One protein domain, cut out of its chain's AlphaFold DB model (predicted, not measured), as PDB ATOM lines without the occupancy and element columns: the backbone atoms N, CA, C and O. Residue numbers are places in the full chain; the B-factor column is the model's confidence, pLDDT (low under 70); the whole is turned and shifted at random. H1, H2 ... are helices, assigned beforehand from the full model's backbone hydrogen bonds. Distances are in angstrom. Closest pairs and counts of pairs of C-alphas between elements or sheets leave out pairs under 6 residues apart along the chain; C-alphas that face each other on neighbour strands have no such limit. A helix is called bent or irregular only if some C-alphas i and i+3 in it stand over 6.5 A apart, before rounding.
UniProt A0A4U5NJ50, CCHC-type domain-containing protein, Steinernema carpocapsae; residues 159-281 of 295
ATOM      1  N   LEU A 159     -28.622 -30.229   8.711       78.75
ATOM      2  CA  LEU A 159     -29.304 -28.934   8.811       78.75
ATOM      3  C   LEU A 159     -28.938 -28.198  10.107       78.75
ATOM      4  O   LEU A 159     -28.826 -26.973  10.111       78.75
ATOM      5  N   GLU A 160     -28.680 -28.940  11.182       83.00
ATOM      6  CA  GLU A 160     -28.302 -28.389  12.488       83.00
ATOM      7  C   GLU A 160     -26.799 -28.079  12.597       83.00
ATOM      8  O   GLU A 160     -26.371 -27.373  13.512       83.00
ATOM      9  N   TRP A 161     -25.986 -28.573  11.652       84.06
ATOM     10  CA  TRP A 161     -24.525 -28.450  11.687       84.06
ATOM     11  C   TRP A 161     -24.045 -27.002  11.822       84.06
ATOM     12  O   TRP A 161     -23.141 -26.723  12.607       84.06
ATOM     13  N   ASN A 162     -24.649 -26.067  11.085       78.38
ATOM     14  CA  ASN A 162     -24.212 -24.673  11.109       78.38
ATOM     15  C   ASN A 162     -24.518 -23.987  12.453       78.38
ATOM     16  O   ASN A 162     -23.660 -23.281  12.977       78.38
ATOM     17  N   GLU A 163     -25.701 -24.213  13.038       80.81
ATOM     18  CA  GLU A 163     -26.038 -23.685  14.372       80.81
ATOM     19  C   GLU A 163     -25.105 -24.279  15.433       80.81
ATOM     20  O   GLU A 163     -24.526 -23.551  16.241       80.81
ATOM     21  N   PHE A 164     -24.903 -25.599  15.391       88.19
ATOM     22  CA  PHE A 164     -23.987 -26.292  16.288       88.19
ATOM     23  C   PHE A 164     -22.564 -25.728  16.197       88.19
ATOM     24  O   PHE A 164     -21.976 -25.376  17.222       88.19
ATOM     25  N   TRP A 165     -22.019 -25.610  14.981       86.56
ATOM     26  CA  TRP A 165     -20.644 -25.171  14.776       86.56
ATOM     27  C   TRP A 165     -20.434 -23.716  15.191       86.56
ATOM     28  O   TRP A 165     -19.430 -23.423  15.828       86.56
ATOM     29  N   GLN A 166     -21.389 -22.816  14.936       82.31
ATOM     30  CA  GLN A 166     -21.301 -21.425  15.400       82.31
ATOM     31  C   GLN A 166     -21.254 -21.325  16.930       82.31
ATOM     32  O   GLN A 166     -20.471 -20.552  17.486       82.31
ATOM     33  N   LEU A 167     -22.070 -22.124  17.626       84.81
ATOM     34  CA  LEU A 167     -22.077 -22.160  19.089       84.81
ATOM     35  C   LEU A 167     -20.788 -22.763  19.649       84.81
ATOM     36  O   LEU A 167     -20.213 -22.217  20.592       84.81
ATOM     37  N   PHE A 168     -20.327 -23.870  19.066       87.31
ATOM     38  CA  PHE A 168     -19.071 -24.504  19.447       87.31
ATOM     39  C   PHE A 168     -17.874 -23.585  19.181       87.31
ATOM     40  O   PHE A 168     -16.980 -23.480  20.024       87.31
ATOM     41  N   ASP A 169     -17.867 -22.886  18.046       85.69
ATOM     42  CA  ASP A 169     -16.774 -22.002  17.678       85.69
ATOM     43  C   ASP A 169     -16.651 -20.839  18.659       85.69
ATOM     44  O   ASP A 169     -15.620 -20.678  19.316       85.69
ATOM     45  N   PHE A 170     -17.749 -20.110  18.862       81.62
ATOM     46  CA  PHE A 170     -17.795 -18.981  19.784       81.62
ATOM     47  C   PHE A 170     -17.387 -19.366  21.216       81.62
ATOM     48  O   PHE A 170     -16.643 -18.638  21.879       81.62
ATOM     49  N   GLN A 171     -17.858 -20.513  21.710       82.50
ATOM     50  CA  GLN A 171     -17.673 -20.892  23.112       82.50
ATOM     51  C   GLN A 171     -16.407 -21.690  23.400       82.50
ATOM     52  O   GLN A 171     -15.946 -21.663  24.538       82.50
ATOM     53  N   ILE A 172     -15.868 -22.423  22.425       85.69
ATOM     54  CA  ILE A 172     -14.772 -23.376  22.643       85.69
ATOM     55  C   ILE A 172     -13.644 -23.169  21.634       85.69
ATOM     56  O   ILE A 172     -12.496 -22.982  22.045       85.69
ATOM     57  N   HIS A 173     -13.923 -23.205  20.327       83.88
ATOM     58  CA  HIS A 173     -12.861 -23.205  19.309       83.88
ATOM     59  C   HIS A 173     -12.097 -21.875  19.248       83.88
ATOM     60  O   HIS A 173     -10.867 -21.886  19.233       83.88
ATOM     61  N   SER A 174     -12.799 -20.745  19.309       82.31
ATOM     62  CA  SER A 174     -12.212 -19.401  19.320       82.31
ATOM     63  C   SER A 174     -11.625 -18.999  20.681       82.31
ATOM     64  O   SER A 174     -10.939 -17.984  20.792       82.31
ATOM     65  N   GLN A 175     -11.838 -19.797  21.734       79.56
ATOM     66  CA  GLN A 175     -11.258 -19.538  23.053       79.56
ATOM     67  C   GLN A 175      -9.775 -19.928  23.114       79.56
ATOM     68  O   GLN A 175      -9.301 -20.814  22.391       79.56
ATOM     69  N   LEU A 176      -9.036 -19.320  24.047       82.62
ATOM     70  CA  LEU A 176      -7.627 -19.628  24.323       82.62
ATOM     71  C   LEU A 176      -7.475 -20.932  25.134       82.62
ATOM     72  O   LEU A 176      -6.890 -20.960  26.215       82.62
ATOM     73  N   LEU A 177      -8.053 -22.020  24.624       77.50
ATOM     74  CA  LEU A 177      -7.980 -23.358  25.204       77.50
ATOM     75  C   LEU A 177      -6.940 -24.213  24.461       77.50
ATOM     76  O   LEU A 177      -6.794 -24.072  23.242       77.50
ATOM     77  N   PRO A 178      -6.247 -25.143  25.144       82.38
ATOM     78  CA  PRO A 178      -5.389 -26.112  24.473       82.38
ATOM     79  C   PRO A 178      -6.170 -26.950  23.455       82.38
ATOM     80  O   PRO A 178      -7.293 -27.377  23.728       82.38
ATOM     81  N   THR A 179      -5.554 -27.258  22.310       76.38
ATOM     82  CA  THR A 179      -6.178 -28.041  21.225       76.38
ATOM     83  C   THR A 179      -6.746 -29.371  21.715       76.38
ATOM     84  O   THR A 179      -7.846 -29.751  21.328       76.38
ATOM     85  N   ILE A 180      -6.043 -30.049  22.629       83.06
ATOM     86  CA  ILE A 180      -6.501 -31.317  23.208       83.06
ATOM     87  C   ILE A 180      -7.813 -31.166  23.991       83.06
ATOM     88  O   ILE A 180      -8.688 -32.019  23.890       83.06
ATOM     89  N   VAL A 181      -7.990 -30.053  24.708       79.19
ATOM     90  CA  VAL A 181      -9.211 -29.762  25.476       79.19
ATOM     91  C   VAL A 181     -10.366 -29.444  24.527       79.19
ATOM     92  O   VAL A 181     -11.479 -29.932  24.725       79.19
ATOM     93  N   LYS A 182     -10.100 -28.688  23.454       85.25
ATOM     94  CA  LYS A 182     -11.086 -28.407  22.398       85.25
ATOM     95  C   LYS A 182     -11.572 -29.699  21.738       85.25
ATOM     96  O   LYS A 182     -12.776 -29.906  21.624       85.25
ATOM     97  N   ALA A 183     -10.645 -30.587  21.379       81.50
ATOM     98  CA  ALA A 183     -10.954 -31.875  20.761       81.50
ATOM     99  C   ALA A 183     -11.760 -32.791  21.697       81.50
ATOM    100  O   ALA A 183     -12.796 -33.315  21.301       81.50
ATOM    101  N   GLN A 184     -11.342 -32.932  22.958       86.12
ATOM    102  CA  GLN A 184     -12.074 -33.722  23.957       86.12
ATOM    103  C   GLN A 184     -13.500 -33.206  24.170       86.12
ATOM    104  O   GLN A 184     -14.438 -33.995  24.263       86.12
ATOM    105  N   THR A 185     -13.668 -31.882  24.208       87.06
ATOM    106  CA  THR A 185     -14.984 -31.250  24.351       87.06
ATOM    107  C   THR A 185     -15.855 -31.518  23.128       87.06
ATOM    108  O   THR A 185     -17.002 -31.927  23.284       87.06
ATOM    109  N   LEU A 186     -15.306 -31.359  21.918       88.25
ATOM    110  CA  LEU A 186     -16.008 -31.673  20.674       88.25
ATOM    111  C   LEU A 186     -16.489 -33.126  20.674       88.25
ATOM    112  O   LEU A 186     -17.681 -33.368  20.520       88.25
ATOM    113  N   PHE A 187     -15.598 -34.085  20.937       88.00
ATOM    114  CA  PHE A 187     -15.955 -35.506  20.980       88.00
ATOM    115  C   PHE A 187     -17.003 -35.829  22.052       88.00
ATOM    116  O   PHE A 187     -17.845 -36.698  21.839       88.00
ATOM    117  N   GLY A 188     -17.005 -35.111  23.179       87.88
ATOM    118  CA  GLY A 188     -18.041 -35.236  24.203       87.88
ATOM    119  C   GLY A 188     -19.433 -34.800  23.730       87.88
ATOM    120  O   GLY A 188     -20.430 -35.375  24.178       87.88
ATOM    121  N   LEU A 189     -19.504 -33.831  22.811       90.88
ATOM    122  CA  LEU A 189     -20.747 -33.265  22.272       90.88
ATOM    123  C   LEU A 189     -21.301 -34.038  21.073       90.88
ATOM    124  O   LEU A 189     -22.505 -33.978  20.830       90.88
ATOM    125  N   LEU A 190     -20.465 -34.781  20.347       92.31
ATOM    126  CA  LEU A 190     -20.930 -35.663  19.278       92.31
ATOM    127  C   LEU A 190     -21.643 -36.883  19.872       92.31
ATOM    128  O   LEU A 190     -21.189 -37.472  20.861       92.31
ATOM    129  N   LYS A 191     -22.775 -37.251  19.279       90.75
ATOM    130  CA  LYS A 191     -23.598 -38.401  19.664       90.75
ATOM    131  C   LYS A 191     -24.073 -39.141  18.420       90.75
ATOM    132  O   LYS A 191     -24.047 -38.596  17.319       90.75
ATOM    133  N   ASP A 192     -24.484 -40.390  18.611       90.69
ATOM    134  CA  ASP A 192     -25.106 -41.235  17.589       90.69
ATOM    135  C   ASP A 192     -24.345 -41.255  16.255       90.69
ATOM    136  O   ASP A 192     -23.206 -41.726  16.213       90.69
ATOM    137  N   ASP A 193     -24.953 -40.777  15.165       83.25
ATOM    138  CA  ASP A 193     -24.355 -40.812  13.830       83.25
ATOM    139  C   ASP A 193     -23.110 -39.940  13.723       83.25
ATOM    140  O   ASP A 193     -22.133 -40.357  13.100       83.25
ATOM    141  N   ALA A 194     -23.088 -38.784  14.386       85.00
ATOM    142  CA  ALA A 194     -21.908 -37.926  14.393       85.00
ATOM    143  C   ALA A 194     -20.718 -38.590  15.103       85.00
ATOM    144  O   ALA A 194     -19.590 -38.559  14.607       85.00
ATOM    145  N   GLU A 195     -20.963 -39.238  16.243       88.94
ATOM    146  CA  GLU A 195     -19.923 -39.970  16.972       88.94
ATOM    147  C   GLU A 195     -19.436 -41.192  16.178       88.94
ATOM    148  O   GLU A 195     -18.229 -41.436  16.084       88.94
ATOM    149  N   ARG A 196     -20.365 -41.948  15.572       84.06
ATOM    150  CA  ARG A 196     -20.045 -43.086  14.698       84.06
ATOM    151  C   ARG A 196     -19.180 -42.659  13.516       84.06
ATOM    152  O   ARG A 196     -18.183 -43.323  13.237       84.06
ATOM    153  N   ALA A 197     -19.538 -41.561  12.854       79.31
ATOM    154  CA  ALA A 197     -18.805 -41.041  11.705       79.31
ATOM    155  C   ALA A 197     -17.364 -40.674  12.080       79.31
ATOM    156  O   ALA A 197     -16.429 -41.123  11.422       79.31
ATOM    157  N   VAL A 198     -17.164 -39.939  13.178       82.19
ATOM    158  CA  VAL A 198     -15.819 -39.546  13.627       82.19
ATOM    159  C   VAL A 198     -14.966 -40.753  14.012       82.19
ATOM    160  O   VAL A 198     -13.806 -40.827  13.610       82.19
ATOM    161  N   LYS A 199     -15.532 -41.731  14.730       84.62
ATOM    162  CA  LYS A 199     -14.819 -42.972  15.075       84.62
ATOM    163  C   LYS A 199     -14.397 -43.756  13.837       84.62
ATOM    164  O   LYS A 199     -13.300 -44.314  13.812       84.62
ATOM    165  N   GLU A 200     -15.246 -43.804  12.815       77.50
ATOM    166  CA  GLU A 200     -14.939 -44.522  11.581       77.50
ATOM    167  C   GLU A 200     -13.875 -43.795  10.749       77.50
ATOM    168  O   GLU A 200     -12.940 -44.437  10.270       77.50
ATOM    169  N   VAL A 201     -13.943 -42.462  10.659       74.00
ATOM    170  CA  VAL A 201     -12.886 -41.645  10.040       74.00
ATOM    171  C   VAL A 201     -11.557 -41.858  10.761       74.00
ATOM    172  O   VAL A 201     -10.548 -42.125  10.114       74.00
ATOM    173  N   GLU A 202     -11.542 -41.827  12.095       80.25
ATOM    174  CA  GLU A 202     -10.326 -42.061  12.875       80.25
ATOM    175  C   GLU A 202      -9.769 -43.477  12.655       80.25
ATOM    176  O   GLU A 202      -8.564 -43.652  12.459       80.25
ATOM    177  N   ARG A 203     -10.640 -44.496  12.630       80.69
ATOM    178  CA  ARG A 203     -10.260 -45.886  12.345       80.69
ATOM    179  C   ARG A 203      -9.600 -46.006  10.974       80.69
ATOM    180  O   ARG A 203      -8.552 -46.640  10.865       80.69
ATOM    181  N   ILE A 204     -10.188 -45.384   9.954       72.88
ATOM    182  CA  ILE A 204      -9.666 -45.389   8.586       72.88
ATOM    183  C   ILE A 204      -8.332 -44.636   8.527       72.88
ATOM    184  O   ILE A 204      -7.364 -45.177   8.004       72.88
ATOM    185  N   CYS A 205      -8.224 -43.454   9.141       72.31
ATOM    186  CA  CYS A 205      -6.973 -42.692   9.207       72.31
ATOM    187  C   CYS A 205      -5.832 -43.492   9.850       72.31
ATOM    188  O   CYS A 205      -4.731 -43.509   9.299       72.31
ATOM    189  N   ARG A 206      -6.097 -44.209  10.953       77.25
ATOM    190  CA  ARG A 206      -5.103 -45.093  11.582       77.25
ATOM    191  C   ARG A 206      -4.748 -46.282  10.698       77.25
ATOM    192  O   ARG A 206      -3.602 -46.705  10.688       77.25
ATOM    193  N   GLN A 207      -5.697 -46.863   9.968       72.44
ATOM    194  CA  GLN A 207      -5.386 -47.947   9.028       72.44
ATOM    195  C   GLN A 207      -4.506 -47.455   7.879       72.44
ATOM    196  O   GLN A 207      -3.571 -48.150   7.488       72.44
ATOM    197  N   LEU A 208      -4.757 -46.235   7.402       68.69
ATOM    198  CA  LEU A 208      -3.930 -45.580   6.401       68.69
ATOM    199  C   LEU A 208      -2.506 -45.320   6.924       68.69
ATOM    200  O   LEU A 208      -1.575 -45.583   6.185       68.69
ATOM    201  N   ASP A 209      -2.295 -44.941   8.192       72.50
ATOM    202  CA  ASP A 209      -0.932 -44.787   8.764       72.50
ATOM    203  C   ASP A 209      -0.029 -46.011   8.579       72.50
ATOM    204  O   ASP A 209       1.190 -45.880   8.475       72.50
ATOM    205  N   HIS A 210      -0.626 -47.201   8.570       71.75
ATOM    206  CA  HIS A 210       0.093 -48.469   8.503       71.75
ATOM    207  C   HIS A 210       0.046 -49.093   7.100       71.75
ATOM    208  O   HIS A 210       0.734 -50.086   6.855       71.75
ATOM    209  N   SER A 211      -0.761 -48.544   6.186       64.44
ATOM    210  CA  SER A 211      -0.851 -49.021   4.808       64.44
ATOM    211  C   SER A 211       0.173 -48.311   3.931       64.44
ATOM    212  O   SER A 211       0.335 -47.098   3.986       64.44
ATOM    213  N   THR A 212       0.853 -49.064   3.075       65.12
ATOM    214  CA  THR A 212       1.714 -48.507   2.020       65.12
ATOM    215  C   THR A 212       0.953 -48.259   0.717       65.12
ATOM    216  O   THR A 212       1.458 -47.554  -0.150       65.12
ATOM    217  N   ASP A 213      -0.264 -48.795   0.596       67.31
ATOM    218  CA  ASP A 213      -1.088 -48.743  -0.611       67.31
ATOM    219  C   ASP A 213      -2.517 -48.294  -0.271       67.31
ATOM    220  O   ASP A 213      -3.234 -48.961   0.479       67.31
ATOM    221  N   VAL A 214      -2.925 -47.140  -0.803       64.31
ATOM    222  CA  VAL A 214      -4.266 -46.553  -0.616       64.31
ATOM    223  C   VAL A 214      -5.294 -47.203  -1.541       64.31
ATOM    224  O   VAL A 214      -6.478 -47.256  -1.210       64.31
ATOM    225  N   ASP A 215      -4.852 -47.751  -2.676       65.88
ATOM    226  CA  ASP A 215      -5.719 -48.410  -3.656       65.88
ATOM    227  C   ASP A 215      -6.034 -49.865  -3.266       65.88
ATOM    228  O   ASP A 215      -6.756 -50.567  -3.987       65.88
ATOM    229  N   HIS A 216      -5.557 -50.328  -2.104       68.75
ATOM    230  CA  HIS A 216      -5.882 -51.652  -1.600       68.75
ATOM    231  C   HIS A 216      -7.407 -51.828  -1.551       68.75
ATOM    232  O   HIS A 216      -8.121 -51.063  -0.902       68.75
ATOM    233  N   ARG A 217      -7.923 -52.856  -2.236       69.75
ATOM    234  CA  ARG A 217      -9.364 -53.075  -2.474       69.75
ATOM    235  C   ARG A 217     -10.228 -52.916  -1.219       69.75
ATOM    236  O   ARG A 217     -11.326 -52.374  -1.296       69.75
ATOM    237  N   GLN A 218      -9.736 -53.382  -0.074       66.56
ATOM    238  CA  GLN A 218     -10.444 -53.296   1.201       66.56
ATOM    239  C   GLN A 218     -10.505 -51.863   1.755       66.56
ATOM    240  O   GLN A 218     -11.524 -51.478   2.319       66.56
ATOM    241  N   ILE A 219      -9.452 -51.066   1.560       66.31
ATOM    242  CA  ILE A 219      -9.408 -49.647   1.938       66.31
ATOM    243  C   ILE A 219     -10.372 -48.867   1.051       66.31
ATOM    244  O   ILE A 219     -11.226 -48.162   1.574       66.31
ATOM    245  N   LYS A 220     -10.324 -49.089  -0.267       70.38
ATOM    246  CA  LYS A 220     -11.236 -48.463  -1.231       70.38
ATOM    247  C   LYS A 220     -12.709 -48.741  -0.913       70.38
ATOM    248  O   LYS A 220     -13.501 -47.811  -0.826       70.38
ATOM    249  N   GLN A 221     -13.061 -50.000  -0.646       72.38
ATOM    250  CA  GLN A 221     -14.428 -50.380  -0.272       72.38
ATOM    251  C   GLN A 221     -14.894 -49.734   1.037       72.38
ATOM    252  O   GLN A 221     -16.062 -49.380   1.161       72.38
ATOM    253  N   GLN A 222     -14.009 -49.582   2.025       67.88
ATOM    254  CA  GLN A 222     -14.359 -48.901   3.273       67.88
ATOM    255  C   GLN A 222     -14.464 -47.389   3.095       67.88
ATOM    256  O   GLN A 222     -15.324 -46.772   3.716       67.88
ATOM    257  N   PHE A 223     -13.641 -46.809   2.225       70.00
ATOM    258  CA  PHE A 223     -13.690 -45.396   1.884       70.00
ATOM    259  C   PHE A 223     -15.023 -45.055   1.212       70.00
ATOM    260  O   PHE A 223     -15.803 -44.270   1.742       70.00
ATOM    261  N   GLU A 224     -15.334 -45.742   0.114       72.94
ATOM    262  CA  GLU A 224     -16.540 -45.513  -0.687       72.94
ATOM    263  C   GLU A 224     -17.835 -45.808   0.085       72.94
ATOM    264  O   GLU A 224     -18.842 -45.147  -0.131       72.94
ATOM    265  N   ALA A 225     -17.829 -46.775   1.012       75.50
ATOM    266  CA  ALA A 225     -19.035 -47.150   1.756       75.50
ATOM    267  C   ALA A 225     -19.300 -46.310   3.018       75.50
ATOM    268  O   ALA A 225     -20.394 -46.400   3.581       75.50
ATOM    269  N   LYS A 226     -18.299 -45.588   3.540       70.56
ATOM    270  CA  LYS A 226     -18.390 -44.920   4.855       70.56
ATOM    271  C   LYS A 226     -18.199 -43.413   4.806       70.56
ATOM    272  O   LYS A 226     -18.569 -42.747   5.771       70.56
ATOM    273  N   TRP A 227     -17.625 -42.880   3.734       70.69
ATOM    274  CA  TRP A 227     -17.362 -41.453   3.619       70.69
ATOM    275  C   TRP A 227     -18.501 -40.732   2.896       70.69
ATOM    276  O   TRP A 227     -19.145 -41.321   2.031       70.69
ATOM    277  N   PRO A 228     -18.756 -39.453   3.225       72.75
ATOM    278  CA  PRO A 228     -19.696 -38.631   2.475       72.75
ATOM    279  C   PRO A 228     -19.311 -38.501   0.992       72.75
ATOM    280  O   PRO A 228     -18.139 -38.277   0.673       72.75
ATOM    281  N   ASP A 229     -20.304 -38.566   0.101       73.12
ATOM    282  CA  ASP A 229     -20.117 -38.493  -1.356       73.12
ATOM    283  C   ASP A 229     -19.390 -37.222  -1.812       73.12
ATOM    284  O   ASP A 229     -18.605 -37.262  -2.755       73.12
ATOM    285  N   ASP A 230     -19.601 -36.090  -1.132       69.19
ATOM    286  CA  ASP A 230     -18.933 -34.832  -1.470       69.19
ATOM    287  C   ASP A 230     -17.425 -34.904  -1.206       69.19
ATOM    288  O   ASP A 230     -16.629 -34.377  -1.986       69.19
ATOM    289  N   ILE A 231     -17.008 -35.583  -0.137       76.94
ATOM    290  CA  ILE A 231     -15.589 -35.796   0.151       76.94
ATOM    291  C   ILE A 231     -15.003 -36.798  -0.840       76.94
ATOM    292  O   ILE A 231     -13.948 -36.523  -1.407       76.94
ATOM    293  N   LEU A 232     -15.701 -37.906  -1.114       75.00
ATOM    294  CA  LEU A 232     -15.271 -38.893  -2.109       75.00
ATOM    295  C   LEU A 232     -15.084 -38.255  -3.486       75.00
ATOM    296  O   LEU A 232     -14.034 -38.422  -4.103       75.00
ATOM    297  N   PHE A 233     -16.056 -37.463  -3.934       76.25
ATOM    298  CA  PHE A 233     -15.983 -36.743  -5.198       76.25
ATOM    299  C   PHE A 233     -14.752 -35.835  -5.252       76.25
ATOM    300  O   PHE A 233     -13.985 -35.909  -6.209       76.25
ATOM    301  N   ASN A 234     -14.505 -35.023  -4.220       74.81
ATOM    302  CA  ASN A 234     -13.340 -34.136  -4.194       74.81
ATOM    303  C   ASN A 234     -12.014 -34.910  -4.172       74.81
ATOM    304  O   ASN A 234     -11.095 -34.568  -4.913       74.81
ATOM    305  N   VAL A 235     -11.923 -35.967  -3.367       76.31
ATOM    306  CA  VAL A 235     -10.711 -36.781  -3.221       76.31
ATOM    307  C   VAL A 235     -10.388 -37.534  -4.519       76.31
ATOM    308  O   VAL A 235      -9.237 -37.541  -4.952       76.31
ATOM    309  N   TYR A 236     -11.386 -38.113  -5.196       76.12
ATOM    310  CA  TYR A 236     -11.175 -38.810  -6.470       76.12
ATOM    311  C   TYR A 236     -10.967 -37.865  -7.657       76.12
ATOM    312  O   TYR A 236     -10.163 -38.172  -8.536       76.12
ATOM    313  N   THR A 237     -11.646 -36.717  -7.689       79.06
ATOM    314  CA  THR A 237     -11.536 -35.751  -8.799       79.06
ATOM    315  C   THR A 237     -10.169 -35.070  -8.823       79.06
ATOM    316  O   THR A 237      -9.610 -34.845  -9.895       79.06
ATOM    317  N   ASN A 238      -9.597 -34.785  -7.651       75.38
ATOM    318  CA  ASN A 238      -8.300 -34.113  -7.533       75.38
ATOM    319  C   ASN A 238      -7.112 -35.088  -7.451       75.38
ATOM    320  O   ASN A 238      -5.971 -34.665  -7.258       75.38
ATOM    321  N   ARG A 239      -7.354 -36.393  -7.631       75.31
ATOM    322  CA  ARG A 239      -6.313 -37.424  -7.614       75.31
ATOM    323  C   ARG A 239      -5.275 -37.188  -8.732       75.31
ATOM    324  O   ARG A 239      -5.653 -37.019  -9.896       75.31
ATOM    325  N   PRO A 240      -3.961 -37.288  -8.442       69.00
ATOM    326  CA  PRO A 240      -2.924 -37.287  -9.471       69.00
ATOM    327  C   PRO A 240      -3.088 -38.478 -10.432       69.00
ATOM    328  O   PRO A 240      -3.091 -39.634 -10.015       69.00
ATOM    329  N   LYS A 241      -3.185 -38.212 -11.742       68.62
ATOM    330  CA  LYS A 241      -3.397 -39.254 -12.772       68.62
ATOM    331  C   LYS A 241      -2.160 -40.124 -13.060       68.62
ATOM    332  O   LYS A 241      -2.294 -41.140 -13.732       68.62
ATOM    333  N   ALA A 242      -0.968 -39.723 -12.602       56.88
ATOM    334  CA  ALA A 242       0.316 -40.266 -13.069       56.88
ATOM    335  C   ALA A 242       1.212 -40.901 -11.984       56.88
ATOM    336  O   ALA A 242       2.265 -41.436 -12.325       56.88
ATOM    337  N   ALA A 243       0.830 -40.855 -10.703       64.25
ATOM    338  CA  ALA A 243       1.645 -41.342  -9.585       64.25
ATOM    339  C   ALA A 243       0.907 -42.424  -8.771       64.25
ATOM    340  O   ALA A 243      -0.330 -42.412  -8.736       64.25
ATOM    341  N   PRO A 244       1.630 -43.366  -8.129       67.69
ATOM    342  CA  PRO A 244       1.027 -44.281  -7.166       67.69
ATOM    343  C   PRO A 244       0.457 -43.462  -6.010       67.69
ATOM    344  O   PRO A 244       1.190 -42.705  -5.383       67.69
ATOM    345  N   TRP A 245      -0.844 -43.600  -5.753       72.75
ATOM    346  CA  TRP A 245      -1.523 -42.797  -4.745       72.75
ATOM    347  C   TRP A 245      -1.099 -43.254  -3.356       72.75
ATOM    348  O   TRP A 245      -1.491 -44.321  -2.879       72.75
ATOM    349  N   THR A 246      -0.261 -42.453  -2.716       75.38
ATOM    350  CA  THR A 246       0.228 -42.756  -1.373       75.38
ATOM    351  C   THR A 246      -0.702 -42.194  -0.305       75.38
ATOM    352  O   THR A 246      -1.445 -41.232  -0.522       75.38
ATOM    353  N   VAL A 247      -0.620 -42.765   0.898       71.56
ATOM    354  CA  VAL A 247      -1.365 -42.284   2.072       71.56
ATOM    355  C   VAL A 247      -1.066 -40.811   2.345       71.56
ATOM    356  O   VAL A 247      -1.958 -40.050   2.712       71.56
ATOM    357  N   THR A 248       0.178 -40.391   2.123       76.31
ATOM    358  CA  THR A 248       0.618 -39.004   2.298       76.31
ATOM    359  C   THR A 248      -0.102 -38.051   1.347       76.31
ATOM    360  O   THR A 248      -0.594 -37.012   1.777       76.31
ATOM    361  N   GLU A 249      -0.222 -38.409   0.069       76.88
ATOM    362  CA  GLU A 249      -0.930 -37.587  -0.922       76.88
ATOM    363  C   GLU A 249      -2.429 -37.520  -0.632       76.88
ATOM    364  O   GLU A 249      -3.038 -36.460  -0.752       76.88
ATOM    365  N   MET A 250      -3.022 -38.633  -0.194       75.12
ATOM    366  CA  MET A 250      -4.414 -38.659   0.244       75.12
ATOM    367  C   MET A 250      -4.653 -37.725   1.436       75.12
ATOM    368  O   MET A 250      -5.626 -36.976   1.446       75.12
ATOM    369  N   ARG A 251      -3.752 -37.729   2.424       76.62
ATOM    370  CA  ARG A 251      -3.825 -36.828   3.583       76.62
ATOM    371  C   ARG A 251      -3.708 -35.372   3.196       76.62
ATOM    372  O   ARG A 251      -4.539 -34.584   3.620       76.62
ATOM    373  N   HIS A 252      -2.744 -35.039   2.344       80.12
ATOM    374  CA  HIS A 252      -2.603 -33.678   1.838       80.12
ATOM    375  C   HIS A 252      -3.873 -33.203   1.123       80.12
ATOM    376  O   HIS A 252      -4.255 -32.045   1.270       80.12
ATOM    377  N   GLU A 253      -4.551 -34.079   0.377       81.06
ATOM    378  CA  GLU A 253      -5.805 -33.720  -0.285       81.06
ATOM    379  C   GLU A 253      -6.958 -33.536   0.711       81.06
ATOM    380  O   GLU A 253      -7.739 -32.595   0.581       81.06
ATOM    381  N   LEU A 254      -7.044 -34.375   1.745       80.06
ATOM    382  CA  LEU A 254      -8.012 -34.190   2.828       80.06
ATOM    383  C   LEU A 254      -7.771 -32.885   3.590       80.06
ATOM    384  O   LEU A 254      -8.718 -32.129   3.797       80.06
ATOM    385  N   ASP A 255      -6.520 -32.583   3.931       79.25
ATOM    386  CA  ASP A 255      -6.136 -31.322   4.568       79.25
ATOM    387  C   ASP A 255      -6.508 -30.134   3.675       79.25
ATOM    388  O   ASP A 255      -7.097 -29.161   4.144       79.25
ATOM    389  N   ARG A 256      -6.268 -30.239   2.361       83.19
ATOM    390  CA  ARG A 256      -6.674 -29.222   1.382       83.19
ATOM    391  C   ARG A 256      -8.189 -29.011   1.370       83.19
ATOM    392  O   ARG A 256      -8.637 -27.866   1.323       83.19
ATOM    393  N   ILE A 257      -8.979 -30.086   1.395       78.19
ATOM    394  CA  ILE A 257     -10.449 -30.019   1.424       78.19
ATOM    395  C   ILE A 257     -10.936 -29.381   2.727       78.19
ATOM    396  O   ILE A 257     -11.831 -28.534   2.686       78.19
ATOM    397  N   ILE A 258     -10.350 -29.758   3.867       78.88
ATOM    398  CA  ILE A 258     -10.677 -29.189   5.180       78.88
ATOM    399  C   ILE A 258     -10.366 -27.692   5.184       78.88
ATOM    400  O   ILE A 258     -11.273 -26.899   5.428       78.88
ATOM    401  N   SER A 259      -9.146 -27.294   4.807       75.56
ATOM    402  CA  SER A 259      -8.748 -25.882   4.737       75.56
ATOM    403  C   SER A 259      -9.656 -25.072   3.810       75.56
ATOM    404  O   SER A 259     -10.055 -23.962   4.146       75.56
ATOM    405  N   LEU A 260     -10.043 -25.632   2.657       75.31
ATOM    406  CA  LEU A 260     -10.962 -24.964   1.737       75.31
ATOM    407  C   LEU A 260     -12.351 -24.767   2.361       75.31
ATOM    408  O   LEU A 260     -12.950 -23.704   2.203       75.31
ATOM    409  N   LYS A 261     -12.878 -25.776   3.064       75.12
ATOM    410  CA  LYS A 261     -14.180 -25.682   3.739       75.12
ATOM    411  C   LYS A 261     -14.141 -24.691   4.907       75.12
ATOM    412  O   LYS A 261     -15.078 -23.909   5.038       75.12
ATOM    413  N   GLU A 262     -13.076 -24.677   5.704       72.75
ATOM    414  CA  GLU A 262     -12.866 -23.695   6.780       72.75
ATOM    415  C   GLU A 262     -12.781 -22.267   6.228       72.75
ATOM    416  O   GLU A 262     -13.435 -21.349   6.731       72.75
ATOM    417  N   ASP A 263     -12.042 -22.080   5.133       68.44
ATOM    418  CA  ASP A 263     -11.947 -20.791   4.463       68.44
ATOM    419  C   ASP A 263     -13.314 -20.310   3.986       68.44
ATOM    420  O   ASP A 263     -13.670 -19.168   4.271       68.44
ATOM    421  N   LEU A 264     -14.099 -21.171   3.331       69.75
ATOM    422  CA  LEU A 264     -15.457 -20.852   2.881       69.75
ATOM    423  C   LEU A 264     -16.401 -20.522   4.045       69.75
ATOM    424  O   LEU A 264     -17.203 -19.599   3.922       69.75
ATOM    425  N   GLN A 265     -16.282 -21.219   5.177       66.19
ATOM    426  CA  GLN A 265     -17.058 -20.928   6.388       66.19
ATOM    427  C   GLN A 265     -16.707 -19.565   7.002       66.19
ATOM    428  O   GLN A 265     -17.551 -18.945   7.645       66.19
ATOM    429  N   SER A 266     -15.488 -19.067   6.779       66.56
ATOM    430  CA  SER A 266     -15.056 -17.743   7.246       66.56
ATOM    431  C   SER A 266     -15.525 -16.576   6.360       66.56
ATOM    432  O   SER A 266     -15.272 -15.407   6.679       66.56
ATOM    433  N   LEU A 267     -16.185 -16.867   5.234       66.50
ATOM    434  CA  LEU A 267     -16.685 -15.861   4.303       66.50
ATOM    435  C   LEU A 267     -18.141 -15.494   4.609       66.50
ATOM    436  O   LEU A 267     -18.986 -16.339   4.881       66.50
ATOM    437  N   CYS A 268     -18.463 -14.209   4.485       63.41
ATOM    438  CA  CYS A 268     -19.840 -13.737   4.514       63.41
ATOM    439  C   CYS A 268     -20.641 -14.351   3.357       63.41
ATOM    440  O   CYS A 268     -20.291 -14.144   2.196       63.41
ATOM    441  N   PHE A 269     -21.760 -15.015   3.650       65.00
ATOM    442  CA  PHE A 269     -22.618 -15.635   2.632       65.00
ATOM    443  C   PHE A 269     -23.133 -14.656   1.560       65.00
ATOM    444  O   PHE A 269     -23.331 -15.058   0.418       65.00
ATOM    445  N   ASN A 270     -23.282 -13.367   1.884       59.34
ATOM    446  CA  ASN A 270     -23.806 -12.374   0.939       59.34
ATOM    447  C   ASN A 270     -22.744 -11.830  -0.031       59.34
ATOM    448  O   ASN A 270     -23.059 -11.499  -1.169       59.34
ATOM    449  N   CYS A 271     -21.478 -11.716   0.386       66.12
ATOM    450  CA  CYS A 271     -20.445 -11.074  -0.443       66.12
ATOM    451  C   CYS A 271     -19.141 -11.867  -0.593       66.12
ATOM    452  O   CYS A 271     -18.229 -11.403  -1.278       66.12
ATOM    453  N   LEU A 272     -19.056 -13.049   0.016       65.81
ATOM    454  CA  LEU A 272     -17.883 -13.920   0.098       65.81
ATOM    455  C   LEU A 272     -16.596 -13.214   0.569       65.81
ATOM    456  O   LEU A 272     -15.497 -13.588   0.170       65.81
ATOM    457  N   ARG A 273     -16.713 -12.173   1.404       63.41
ATOM    458  CA  ARG A 273     -15.566 -11.508   2.048       63.41
ATOM    459  C   ARG A 273     -15.488 -11.887   3.524       63.41
ATOM    460  O   ARG A 273     -16.510 -12.148   4.151       63.41
ATOM    461  N   ARG A 274     -14.274 -11.883   4.078       65.25
ATOM    462  CA  ARG A 274     -14.020 -12.142   5.506       65.25
ATOM    463  C   ARG A 274     -14.404 -10.938   6.377       65.25
ATOM    464  O   ARG A 274     -14.497  -9.808   5.895       65.25
ATOM    465  N   GLY A 275     -14.566 -11.184   7.677       65.94
ATOM    466  CA  GLY A 275     -14.598 -10.138   8.709       65.94
ATOM    467  C   GLY A 275     -15.974  -9.564   9.054       65.94
ATOM    468  O   GLY A 275     -16.039  -8.589   9.795       65.94
ATOM    469  N   HIS A 276     -17.067 -10.132   8.540       67.62
ATOM    470  CA  HIS A 276     -18.425  -9.739   8.921       67.62
ATOM    471  C   HIS A 276     -19.436 -10.866   8.671       67.62
ATOM    472  O   HIS A 276     -19.226 -11.723   7.814       67.62
ATOM    473  N   LEU A 277     -20.551 -10.843   9.406       59.25
ATOM    474  CA  LEU A 277     -21.670 -11.769   9.222       59.25
ATOM    475  C   LEU A 277     -22.633 -11.259   8.132       59.25
ATOM    476  O   LEU A 277     -22.664 -10.051   7.871       59.25
ATOM    477  N   PRO A 278     -23.473 -12.129   7.533       55.59
ATOM    478  CA  PRO A 278     -24.457 -11.724   6.520       55.59
ATOM    479  C   PRO A 278     -25.370 -10.569   6.961       55.59
ATOM    480  O   PRO A 278     -25.631  -9.663   6.174       55.59
ATOM    481  N   GLY A 279     -25.784 -10.549   8.235       57.41
ATOM    482  CA  GLY A 279     -26.654  -9.504   8.796       57.41
ATOM    483  C   GLY A 279     -25.992  -8.131   8.971       57.41
ATOM    484  O   GLY A 279     -26.685  -7.126   9.081       57.41
ATOM    485  N   THR A 280     -24.661  -8.066   8.960       59.72
ATOM    486  CA  THR A 280     -23.876  -6.819   9.025       59.72
ATOM    487  C   THR A 280     -23.118  -6.573   7.722       59.72
ATOM    488  O   THR A 280     -22.119  -5.854   7.700       59.72
ATOM    489  N   CYS A 281     -23.538  -7.227   6.637       62.53
ATOM    490  CA  CYS A 281     -22.874  -7.113   5.353       62.53
ATOM    491  C   CYS A 281     -23.063  -5.696   4.794       62.53
ATOM    492  O   CYS A 281     -24.204  -5.248   4.683       62.53
TER     493      CYS A 281
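Overview. This is residues 159 to 281 of the 295 residues of the protein "CCHC-type domain-containing protein" of Steinernema carpocapsae (UniProt A0A4U5NJ50). The two longest helices, H3 and H6, form an open V, near each other where H3 ends and H6 begins; H4 packs along H3 and H5 on H6. H1 and H2 fold back on each other beyond the first end of H3, leaving H1 apart from H6, and residues 266 to 281 trail beyond H6. The printed part has 123 residues with six named helices, H1 to H6 in order, and no named strand: all helix. It is loose, with a radius of gyration of the C-alphas of 17.0 A and spans of 48 by 33 by 27 A.

Arrangement. H3, residues 192 to 210, touches H4, residues 217 to 226, with residues 197 to 204 alone; they form a helical hairpin at a shallow tilt of 21 degrees, opposite ways, the closest C-alphas, Glu 200 and Lys 226, being 7.6 A apart. H6, residues 247 to 265, is close to H3 but not clearly touching; the closest C-alphas, Leu 208 and Val 247, are 6.0 A apart. H5, residues 229 to 237, touches residues 250 to 257 of H6 at a steep tilt of 56 degrees; the closest C-alphas, Val 235 and Glu 253, are 6.5 A apart. H2, residues 179 to 189, and H1, residues 161 to 173, form a helical hairpin and only just touch, with 3 pairs of C-alphas within 8 A, the closest Ile 172 and Lys 182 at 6.2 A. Every O i to N i+4 pair is within hydrogen-bond range in H1, H2, H4, H5 and H6, and 14 of 15 in H3.

Along the chain. H1 begins at C-alpha 161 (-24.525, -28.450, 11.687) and is irregular, only just: C-alphas 170 and 173 are 6.51 A apart. H3 is 27.7 A long. H6, 26.9 A, ends at C-alpha 265 (-17.058, -20.928, 6.388).

Size, cuts and confidence. The farthest C-alphas, Arg 217 and Thr 280, are 49.8 A apart. The printed part has no cut and no long link. The mean pLDDT of the printed part is 75.3; residues 211 to 219 and 263 to 281 are among those under 70.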